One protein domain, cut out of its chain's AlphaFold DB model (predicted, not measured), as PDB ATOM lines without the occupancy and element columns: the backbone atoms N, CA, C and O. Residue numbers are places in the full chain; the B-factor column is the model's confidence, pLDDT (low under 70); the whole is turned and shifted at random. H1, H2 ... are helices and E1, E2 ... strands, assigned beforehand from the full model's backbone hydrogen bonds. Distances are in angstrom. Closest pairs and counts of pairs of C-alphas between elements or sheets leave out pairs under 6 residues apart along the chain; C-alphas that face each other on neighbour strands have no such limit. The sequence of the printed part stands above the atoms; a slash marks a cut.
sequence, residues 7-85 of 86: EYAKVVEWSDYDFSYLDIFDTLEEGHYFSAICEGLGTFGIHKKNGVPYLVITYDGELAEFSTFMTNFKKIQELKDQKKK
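What this domain is: This is residues 7 to 85 of the 86 residues of an uncharacterized protein of Fluviicola sp (UniProt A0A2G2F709). A small, twisted sheet of four strands has the short helix H2 over it, while the long helix H3 starts directly from the last strand, grazes the sheet with its first turns and runs away from it as an arm, with residues 79 to 85 sticking out. The printed part has 79 residues, in the order H1, H2, E1, E2, E3, E4, H3, of mixed class. The sheet E1, E2, E3, E4 is antiparallel throughout. The whole is compact, radius of gyration of the C-alphas 13.2 A, yet elongated, spanning 44 by 24 by 21 A.

Where its parts are: Find C-alpha 33 at (168.618, 7.212, 40.935), where E1, residues 33 to 38, begins; E2, residues 43 to 49, runs 16.6 A. E3 is residues 52 to 56 and E4 63 to 65. H3, residues 66 to 83, runs 25.9 A to C-alpha 83 at (177.999, -25.604, 27.807). H1 is residues 7 to 11, H2 21 to 27.

How they stand to each other: The strands form a meander, each the antiparallel neighbour of the one before. Look for N 34 and O 46, 2.9 A, in hairpin E1 and E2; N 47 and O 54, 2.8 A, in E2 and E3; N 55 and O 64, 2.8 A, in E3 and E4. H2 is on the sheet at a height of 8.3 A; its Phe 25 and Lys 48 of E2 have C-alphas 6.6 A apart. H3 only grazes the sheet, with its residues 66 to 70; the closest C-alphas of E3 and H3 are those of Tyr 54 and Phe 66, 4.9 A apart. H1 only just touches H3, with 3 pairs of C-alphas within 8 A, the closest Val 11 and Lys 74 at 6.1 A; H3 does this with residues 70 to 77 alone. H2 and H3 are apart. Every O i to N i+4 pair is within hydrogen-bond range in H3, 2 of 3 in H2, and 0 of 1 in H1, where 1 of 2 O i to N i+3 pairs is.

The domain as a whole: The C-alphas farthest apart, of Glu 29 and Lys 85, are 44.3 A apart. The printed part has no cut and no long link. Residue 85 is under pLDDT 70.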
ATOM      1  N   GLU A   7     165.344  -5.536  29.100       96.88
ATOM      2  CA  GLU A   7     166.710  -5.757  28.630       96.88
ATOM      3  C   GLU A   7     167.245  -7.132  29.026       96.88
ATOM      4  O   GLU A   7     167.920  -7.764  28.215       96.88
ATOM      5  N   TYR A   8     166.872  -7.636  30.203       96.75
ATOM      6  CA  TYR A   8     167.080  -9.037  30.560       96.75
ATOM      7  C   TYR A   8     166.291  -9.976  29.645       96.75
ATOM      8  O   TYR A   8     166.887 -10.862  29.033       96.75
ATOM      9  N   ALA A   9     164.978  -9.752  29.505       95.88
ATOM     10  CA  ALA A   9     164.082 -10.604  28.723       95.88
ATOM     11  C   ALA A   9     164.560 -10.754  27.270       95.88
ATOM     12  O   ALA A   9     164.589 -11.858  26.734       95.88
ATOM     13  N   LYS A  10     165.065  -9.668  26.666       95.75
ATOM     14  CA  LYS A  10     165.696  -9.691  25.336       95.75
ATOM     15  C   LYS A  10     166.915 -10.608  25.243       95.75
ATOM     16  O   LYS A  10     167.142 -11.187  24.188       95.75
ATOM     17  N   VAL A  11     167.731 -10.702  26.294       95.94
ATOM     18  CA  VAL A  11     168.936 -11.547  26.289       95.94
ATOM     19  C   VAL A  11     168.581 -13.019  26.467       95.94
ATOM     20  O   VAL A  11     169.236 -13.866  25.869       95.94
ATOM     21  N   VAL A  12     167.565 -13.325  27.273       94.62
ATOM     22  CA  VAL A  12     167.141 -14.710  27.552       94.62
ATOM     23  C   VAL A  12     165.986 -15.191  26.668       94.62
ATOM     24  O   VAL A  12     165.433 -16.256  26.921       94.62
ATOM     25  N   GLU A  13     165.626 -14.411  25.646       93.12
ATOM     26  CA  GLU A  13     164.537 -14.693  24.701       93.12
ATOM     27  C   GLU A  13     163.176 -14.946  25.386       93.12
ATOM     28  O   GLU A  13     162.394 -15.803  24.978       93.12
ATOM     29  N   TRP A  14     162.881 -14.182  26.443       92.56
ATOM     30  CA  TRP A  14     161.588 -14.192  27.134       92.56
ATOM     31  C   TRP A  14     160.647 -13.104  26.607       92.56
ATOM     32  O   TRP A  14     161.084 -12.028  26.195       92.56
ATOM     33  N   SER A  15     159.341 -13.390  26.622       89.25
ATOM     34  CA  SER A  15     158.296 -12.467  26.154       89.25
ATOM     35  C   SER A  15     157.867 -11.443  27.202       89.25
ATOM     36  O   SER A  15     157.456 -10.344  26.835       89.25
ATOM     37  N   ASP A  16     157.970 -11.800  28.481       90.88
ATOM     38  CA  ASP A  16     157.366 -11.050  29.578       90.88
ATOM     39  C   ASP A  16     158.426 -10.242  30.334       90.88
ATOM     40  O   ASP A  16     159.546 -10.708  30.566       90.88
ATOM     41  N   TYR A  17     158.069  -9.009  30.690       94.12
ATOM     42  CA  TYR A  17     158.892  -8.082  31.463       94.12
ATOM     43  C   TYR A  17     158.004  -7.080  32.208       94.12
ATOM     44  O   TYR A  17     156.902  -6.763  31.759       94.12
ATOM     45  N   ASP A  18     158.517  -6.546  33.310       94.44
ATOM     46  CA  ASP A  18     157.791  -5.635  34.203       94.44
ATOM     47  C   ASP A  18     158.171  -4.168  33.963       94.44
ATOM     48  O   ASP A  18     157.354  -3.265  34.131       94.44
ATOM     49  N   PHE A  19     159.413  -3.917  33.538       95.06
ATOM     50  CA  PHE A  19     159.937  -2.567  33.328       95.06
ATOM     51  C   PHE A  19     161.057  -2.531  32.279       95.06
ATOM     52  O   PHE A  19     161.535  -3.566  31.814       95.06
ATOM     53  N   SER A  20     161.509  -1.332  31.907       95.88
ATOM     54  CA  SER A  20     162.698  -1.118  31.072       95.88
ATOM     55  C   SER A  20     163.616  -0.105  31.734       95.88
ATOM     56  O   SER A  20     163.188   0.986  32.109       95.88
ATOM     57  N   TYR A  21     164.896  -0.456  31.852       96.44
ATOM     58  CA  TYR A  21     165.890   0.462  32.397       96.44
ATOM     59  C   TYR A  21     166.065   1.700  31.520       96.44
ATOM     60  O   TYR A  21     166.200   2.801  32.044       96.44
ATOM     61  N   LEU A  22     166.040   1.535  30.197       96.50
ATOM     62  CA  LEU A  22     166.207   2.656  29.275       96.50
ATOM     63  C   LEU A  22     164.988   3.585  29.288       96.50
ATOM     64  O   LEU A  22     165.171   4.798  29.349       96.50
ATOM     65  N   ASP A  23     163.772   3.034  29.352       96.38
ATOM     66  CA  ASP A  23     162.558   3.852  29.460       96.38
ATOM     67  C   ASP A  23     162.562   4.663  30.779       96.38
ATOM     68  O   ASP A  23     162.227   5.848  30.789       96.38
ATOM     69  N   ILE A  24     163.018   4.066  31.893       96.00
ATOM     70  CA  ILE A  24     163.206   4.776  33.173       96.00
ATOM     71  C   ILE A  24     164.277   5.867  33.034       96.00
ATOM     72  O   ILE A  24     164.057   7.007  33.442       96.00
ATOM     73  N   PHE A  25     165.429   5.538  32.448       96.38
ATOM     74  CA  PHE A  25     166.556   6.454  32.268       96.38
ATOM     75  C   PHE A  25     166.199   7.710  31.460       96.38
ATOM     76  O   PHE A  25     166.659   8.808  31.798       96.38
ATOM     77  N   ASP A  26     165.374   7.565  30.423       96.19
ATOM     78  CA  ASP A  26     164.936   8.683  29.581       96.19
ATOM     79  C   ASP A  26     164.131   9.716  30.381       96.19
ATOM     80  O   ASP A  26     164.226  10.917  30.122       96.19
ATOM     81  N   THR A  27     163.406   9.260  31.404       95.38
ATOM     82  CA  THR A  27     162.641  10.123  32.320       95.38
ATOM     83  C   THR A  27     163.431  10.586  33.543       95.38
ATOM     84  O   THR A  27     162.987  11.484  34.257       95.38
ATOM     85  N   LEU A  28     164.601   9.993  33.800       95.19
ATOM     86  CA  LEU A  28     165.398  10.263  34.991       95.19
ATOM     87  C   LEU A  28     166.165  11.584  34.849       95.19
ATOM     88  O   LEU A  28     166.792  11.862  33.817       95.19
ATOM     89  N   GLU A  29     166.148  12.391  35.906       95.38
ATOM     90  CA  GLU A  29     166.960  13.603  35.999       95.38
ATOM     91  C   GLU A  29     168.449  13.265  36.182       95.38
ATOM     92  O   GLU A  29     168.827  12.207  36.687       95.38
ATOM     93  N   GLU A  30     169.329  14.169  35.751       96.12
ATOM     94  CA  GLU A  30     170.773  14.000  35.931       96.12
ATOM     95  C   GLU A  30     171.131  13.912  37.423       96.12
ATOM     96  O   GLU A  30     170.544  14.604  38.257       96.12
ATOM     97  N   GLY A  31     172.068  13.028  37.776       92.06
ATOM     98  CA  GLY A  31     172.447  12.786  39.169       92.06
ATOM     99  C   GLY A  31     171.427  11.988  39.992       92.06
ATOM    100  O   GLY A  31     171.715  11.686  41.148       92.06
ATOM    101  N   HIS A  32     170.269  11.628  39.428       91.75
ATOM    102  CA  HIS A  32     169.236  10.880  40.140       91.75
ATOM    103  C   HIS A  32     169.351   9.369  39.937       91.75
ATOM    104  O   HIS A  32     169.964   8.865  38.988       91.75
ATOM    105  N   TYR A  33     168.712   8.661  40.865       92.12
ATOM    106  CA  TYR A  33     168.618   7.212  40.935       92.12
ATOM    107  C   TYR A  33     167.151   6.784  41.000       92.12
ATOM    108  O   TYR A  33     166.349   7.393  41.710       92.12
ATOM    109  N   PHE A  34     166.829   5.705  40.296       94.25
ATOM    110  CA  PHE A  34     165.550   5.018  40.389       94.25
ATOM    111  C   PHE A  34     165.775   3.566  40.810       94.25
ATOM    112  O   PHE A  34     166.532   2.835  40.164       94.25
ATOM    113  N   SER A  35     165.102   3.139  41.880       92.94
ATOM    114  CA  SER A  35     165.167   1.751  42.334       92.94
ATOM    115  C   SER A  35     164.251   0.875  41.492       92.94
ATOM    116  O   SER A  35     163.048   1.103  41.435       92.94
ATOM    117  N   ALA A  36     164.845  -0.120  40.842       90.81
ATOM    118  CA  ALA A  36     164.166  -1.109  40.016       90.81
ATOM    119  C   ALA A  36     164.992  -2.394  40.078       90.81
ATOM    120  O   ALA A  36     166.051  -2.495  39.444       90.81
ATOM    121  N   ILE A  37     164.552  -3.337  40.909       92.56
ATOM    122  CA  ILE A  37     165.290  -4.573  41.155       92.56
ATOM    123  C   ILE A  37     165.031  -5.522  39.987       92.56
ATOM    124  O   ILE A  37     163.896  -5.919  39.768       92.56
ATOM    125  N   CYS A  38     166.076  -5.912  39.255       94.81
ATOM    126  CA  CYS A  38     165.964  -6.962  38.242       94.81
ATOM    127  C   CYS A  38     166.573  -8.253  38.785       94.81
ATOM    128  O   CYS A  38     167.799  -8.390  38.795       94.81
ATOM    129  N   GLU A  39     165.752  -9.240  39.154       92.06
ATOM    130  CA  GLU A  39     166.271 -10.523  39.663       92.06
ATOM    131  C   GLU A  39     167.159 -11.227  38.628       92.06
ATOM    132  O   GLU A  39     168.230 -11.734  38.957       92.06
ATOM    133  N   GLY A  40     166.758 -11.184  37.354       92.06
ATOM    134  CA  GLY A  40     167.503 -11.802  36.255       92.06
ATOM    135  C   GLY A  40     168.901 -11.216  36.001       92.06
ATOM    136  O   GLY A  40     169.766 -11.919  35.474       92.06
ATOM    137  N   LEU A  41     169.134  -9.954  36.380       94.44
ATOM    138  CA  LEU A  41     170.430  -9.278  36.229       94.44
ATOM    139  C   LEU A  41     171.184  -9.139  37.555       94.44
ATOM    140  O   LEU A  41     172.385  -8.890  37.529       94.44
ATOM    141  N   GLY A  42     170.514  -9.311  38.698       94.31
ATOM    142  CA  GLY A  42     171.105  -9.069  40.014       94.31
ATOM    143  C   GLY A  42     171.376  -7.586  40.280       94.31
ATOM    144  O   GLY A  42     172.382  -7.252  40.897       94.31
ATOM    145  N   THR A  43     170.516  -6.699  39.778       95.81
ATOM    146  CA  THR A  43     170.671  -5.238  39.869       95.81
ATOM    147  C   THR A  43     169.590  -4.621  40.749       95.81
ATOM    148  O   THR A  43     168.489  -5.157  40.849       95.81
ATOM    149  N   PHE A  44     169.890  -3.474  41.359       95.44
ATOM    150  CA  PHE A  44     169.027  -2.793  42.337       95.44
ATOM    151  C   PHE A  44     168.337  -1.536  41.794       95.44
ATOM    152  O   PHE A  44     167.373  -1.037  42.381       95.44
ATOM    153  N   GLY A  45     168.803  -1.029  40.656       95.12
ATOM    154  CA  GLY A  45     168.211   0.124  39.999       95.12
ATOM    155  C   GLY A  45     169.122   0.725  38.944       95.12
ATOM    156  O   GLY A  45     170.124   0.122  38.552       95.12
ATOM    157  N   ILE A  46     168.760   1.924  38.500       96.88
ATOM    158  CA  ILE A  46     169.481   2.687  37.483       96.88
ATOM    159  C   ILE A  46     169.773   4.102  37.966       96.88
ATOM    160  O   ILE A  46     168.953   4.745  38.617       96.88
ATOM    161  N   HIS A  47     170.961   4.584  37.632       96.94
ATOM    162  CA  HIS A  47     171.453   5.912  37.937       96.94
ATOM    163  C   HIS A  47     171.854   6.607  36.637       96.94
ATOM    164  O   HIS A  47     172.551   6.032  35.797       96.94
ATOM    165  N   LYS A  48     171.449   7.868  36.482       97.25
ATOM    166  CA  LYS A  48     171.911   8.733  35.392       97.25
ATOM    167  C   LYS A  48     173.091   9.574  35.857       97.25
ATOM    168  O   LYS A  48     172.958  10.318  36.826       97.25
ATOM    169  N   LYS A  49     174.251   9.391  35.226       95.50
ATOM    170  CA  LYS A  49     175.483  10.109  35.567       95.50
ATOM    171  C   LYS A  49     176.174  10.585  34.297       95.50
ATOM    172  O   LYS A  49     176.576   9.776  33.469       95.50
ATOM    173  N   ASN A  50     176.343  11.893  34.163       94.94
ATOM    174  CA  ASN A  50     176.869  12.577  32.983       94.94
ATOM    175  C   ASN A  50     176.151  12.169  31.684       94.94
ATOM    176  O   ASN A  50     176.798  11.936  30.664       94.94
ATOM    177  N   GLY A  51     174.823  12.023  31.723       95.00
ATOM    178  CA  GLY A  51     174.027  11.572  30.580       95.00
ATOM    179  C   GLY A  51     174.240  10.104  30.196       95.00
ATOM    180  O   GLY A  51     173.804   9.697  29.123       95.00
ATOM    181  N   VAL A  52     174.895   9.310  31.047       96.69
ATOM    182  CA  VAL A  52     175.152   7.884  30.822       96.69
ATOM    183  C   VAL A  52     174.361   7.046  31.835       96.69
ATOM    184  O   VAL A  52     174.324   7.397  33.021       96.69
ATOM    185  N   PRO A  53     173.711   5.950  31.401       97.56
ATOM    186  CA  PRO A  53     173.042   5.018  32.300       97.56
ATOM    187  C   PRO A  53     174.045   4.110  33.027       97.56
ATOM    188  O   PRO A  53     174.900   3.471  32.408       97.56
ATOM    189  N   TYR A  54     173.886   3.995  34.343       98.19
ATOM    190  CA  TYR A  54     174.616   3.063  35.202       98.19
ATOM    191  C   TYR A  54     173.640   2.189  35.983       98.19
ATOM    192  O   TYR A  54     172.670   2.688  36.541       98.19
ATOM    193  N   LEU A  55     173.906   0.890  36.055       97.69
ATOM    194  CA  LEU A  55     173.173  -0.046  36.900       97.69
ATOM    195  C   LEU A  55     173.792  -0.068  38.292       97.69
ATOM    196  O   LEU A  55     175.014  -0.096  38.429       97.69
ATOM    197  N   VAL A  56     172.946  -0.097  39.316       96.44
ATOM    198  CA  VAL A  56     173.384  -0.341  40.691       96.44
ATOM    199  C   VAL A  56     173.488  -1.849  40.896       96.44
ATOM    200  O   VAL A  56     172.476  -2.545  40.806       96.44
ATOM    201  N   ILE A  57     174.696  -2.359  41.130       95.69
ATOM    202  CA  ILE A  57     174.974  -3.808  41.183       95.69
ATOM    203  C   ILE A  57     175.155  -4.345  42.608       95.69
ATOM    204  O   ILE A  57     175.201  -5.556  42.812       95.69
ATOM    205  N   THR A  58     175.205  -3.463  43.604       93.44
ATOM    206  CA  THR A  58     175.330  -3.821  45.022       93.44
ATOM    207  C   THR A  58     174.499  -2.897  45.917       93.44
ATOM    208  O   THR A  58     174.109  -1.798  45.521       93.44
ATOM    209  N   TYR A  59     174.249  -3.322  47.158       86.69
ATOM    210  CA  TYR A  59     173.508  -2.530  48.149       86.69
ATOM    211  C   TYR A  59     174.242  -1.266  48.621       86.69
ATOM    212  O   TYR A  59     173.597  -0.320  49.062       86.69
ATOM    213  N   ASP A  60     175.572  -1.242  48.545       90.50
ATOM    214  CA  ASP A  60     176.406  -0.081  48.876       90.50
ATOM    215  C   ASP A  60     176.510   0.936  47.727       90.50
ATOM    216  O   ASP A  60     177.133   1.983  47.889       90.50
ATOM    217  N   GLY A  61     175.843   0.676  46.595       91.06
ATOM    218  CA  GLY A  61     175.720   1.634  45.501       91.06
ATOM    219  C   GLY A  61     176.822   1.538  44.450       91.06
ATOM    220  O   GLY A  61     177.085   2.529  43.766       91.06
ATOM    221  N   GLU A  62     177.475   0.382  44.295       96.00
ATOM    222  CA  GLU A  62     178.430   0.174  43.207       96.00
ATOM    223  C   GLU A  62     177.724   0.318  41.852       96.00
ATOM    224  O   GLU A  62     176.639  -0.230  41.625       96.00
ATOM    225  N   LEU A  63     178.348   1.079  40.952       96.62
ATOM    226  CA  LEU A  63     177.805   1.415  39.643       96.62
ATOM    227  C   LEU A  63     178.545   0.663  38.540       96.62
ATOM    228  O   LEU A  63     179.749   0.843  38.359       96.62
ATOM    229  N   ALA A  64     177.802  -0.084  37.730       97.69
ATOM    230  CA  ALA A  64     178.287  -0.629  36.470       97.69
ATOM    231  C   ALA A  64     177.703   0.163  35.303       97.69
ATOM    232  O   ALA A  64     176.497   0.380  35.229       97.69
ATOM    233  N   GLU A  65     178.542   0.588  34.361       98.00
ATOM    234  CA  GLU A  65     178.048   1.233  33.146       98.00
ATOM    235  C   GLU A  65     177.135   0.266  32.374       98.00
ATOM    236  O   GLU A  65     177.509  -0.882  32.108       98.00
ATOM    237  N   PHE A  66     175.934   0.728  32.022       97.62
ATOM    238  CA  PHE A  66     174.861  -0.118  31.501       97.62
ATOM    239  C   PHE A  66     175.284  -0.921  30.264       97.62
ATOM    240  O   PHE A  66     175.049  -2.129  30.191       97.62
ATOM    241  N   SER A  67     175.930  -0.270  29.292       97.06
ATOM    242  CA  SER A  67     176.279  -0.900  28.012       97.06
ATOM    243  C   SER A  67     177.315  -2.016  28.194       97.06
ATOM    244  O   SER A  67     177.151  -3.130  27.677       97.06
ATOM    245  N   THR A  68     178.335  -1.745  29.010       98.00
ATOM    246  CA  THR A  68     179.384  -2.691  29.389       98.00
ATOM    247  C   THR A  68     178.793  -3.874  30.155       98.00
ATOM    248  O   THR A  68     179.077  -5.030  29.822       98.00
ATOM    249  N   PHE A  69     177.916  -3.610  31.128       97.94
ATOM    250  CA  PHE A  69     177.240  -4.650  31.901       97.94
ATOM    251  C   PHE A  69     176.409  -5.577  31.006       97.94
ATOM    252  O   PHE A  69     176.622  -6.790  31.014       97.94
ATOM    253  N   MET A  70     175.522  -5.018  30.175       97.94
ATOM    254  CA  MET A  70     174.649  -5.804  29.296       97.94
ATOM    255  C   MET A  70     175.439  -6.613  28.264       97.94
ATOM    256  O   MET A  70     175.098  -7.764  27.984       97.94
ATOM    257  N   THR A  71     176.530  -6.052  27.734       97.94
ATOM    258  CA  THR A  71     177.428  -6.762  26.813       97.94
ATOM    259  C   THR A  71     178.067  -7.977  27.482       97.94
ATOM    260  O   THR A  71     178.095  -9.065  26.902       97.94
ATOM    261  N   ASN A  72     178.570  -7.816  28.707       97.44
ATOM    262  CA  ASN A  72     179.180  -8.908  29.460       97.44
ATOM    263  C   ASN A  72     178.146  -9.962  29.862       97.44
ATOM    264  O   ASN A  72     178.397 -11.156  29.697       97.44
ATOM    265  N   PHE A  73     176.968  -9.530  30.318       96.88
ATOM    266  CA  PHE A  73     175.867 -10.423  30.661       96.88
ATOM    267  C   PHE A  73     175.463 -11.300  29.471       96.88
ATOM    268  O   PHE A  73     175.414 -12.525  29.600       96.88
ATOM    269  N   LYS A  74     175.271 -10.700  28.288       97.00
ATOM    270  CA  LYS A  74     174.938 -11.436  27.062       97.00
ATOM    271  C   LYS A  74     175.983 -12.505  26.732       97.00
ATOM    272  O   LYS A  74     175.622 -13.663  26.543       97.00
ATOM    273  N   LYS A  75     177.274 -12.152  26.751       96.81
ATOM    274  CA  LYS A  75     178.371 -13.109  26.505       96.81
ATOM    275  C   LYS A  75     178.365 -14.267  27.504       96.81
ATOM    276  O   LYS A  75     178.590 -15.413  27.126       96.81
ATOM    277  N   ILE A  76     178.107 -13.989  28.782       95.69
ATOM    278  CA  ILE A  76     178.026 -15.028  29.818       95.69
ATOM    279  C   ILE A  76     176.866 -15.989  29.536       95.69
ATOM    280  O   ILE A  76     177.037 -17.198  29.697       95.69
ATOM    281  N   GLN A  77     175.706 -15.482  29.110       94.56
ATOM    282  CA  GLN A  77     174.557 -16.328  28.777       94.56
ATOM    283  C   GLN A  77     174.832 -17.196  27.542       94.56
ATOM    284  O   GLN A  77     174.661 -18.411  27.615       94.56
ATOM    285  N   GLU A  78     175.400 -16.620  26.479       94.00
ATOM    286  CA  GLU A  78     175.821 -17.366  25.284       94.00
ATOM    287  C   GLU A  78     176.784 -18.519  25.632       94.00
ATOM    288  O   GLU A  78     176.625 -19.645  25.153       94.00
ATOM    289  N   LEU A  79     177.759 -18.275  26.518       94.69
ATOM    290  CA  LEU A  79     178.703 -19.301  26.980       94.69
ATOM    291  C   LEU A  79     178.027 -20.407  27.805       94.69
ATOM    292  O   LEU A  79     178.413 -21.575  27.709       94.69
ATOM    293  N   LYS A  80     177.030 -20.069  28.630       91.69
ATOM    294  CA  LYS A  80     176.269 -21.069  29.397       91.69
ATOM    295  C   LYS A  80     175.436 -21.961  28.483       91.69
ATOM    296  O   LYS A  80     175.381 -23.167  28.715       91.69
ATOM    297  N   ASP A  81     174.832 -21.397  27.445       89.62
ATOM    298  CA  ASP A  81     174.006 -22.166  26.515       89.62
ATOM    299  C   ASP A  81     174.840 -23.090  25.626       89.62
ATOM    300  O   ASP A  81     174.401 -24.195  25.309       89.62
ATOM    301  N   GLN A  82     176.076 -22.704  25.296       87.69
ATOM    302  CA  GLN A  82     177.037 -23.603  24.648       87.69
ATOM    303  C   GLN A  82     177.408 -24.785  25.551       87.69
ATOM    304  O   GLN A  82     177.396 -25.925  25.093       87.69
ATOM    305  N   LYS A  83     177.669 -24.540  26.843       83.31
ATOM    306  CA  LYS A  83     177.999 -25.604  27.807       83.31
ATOM    307  C   LYS A  83     176.867 -26.603  28.035       83.31
ATOM    308  O   LYS A  83     177.154 -27.751  28.327       83.31
ATOM    309  N   LYS A  84     175.600 -26.194  27.915       75.56
ATOM    310  CA  LYS A  84     174.445 -27.104  28.041       75.56
ATOM    311  C   LYS A  84     174.262 -28.033  26.836       75.56
ATOM    312  O   LYS A  84     173.507 -28.994  26.929       75.56
ATOM    313  N   LYS A  85     174.886 -27.717  25.697       65.31
ATOM    314  CA  LYS A  85     174.797 -28.492  24.447       65.31
ATOM    315  C   LYS A  85     175.929 -29.520  24.298       65.31
ATOM    316  O   LYS A  85     176.024 -30.143  23.242       65.31
TER     317      LYS A  85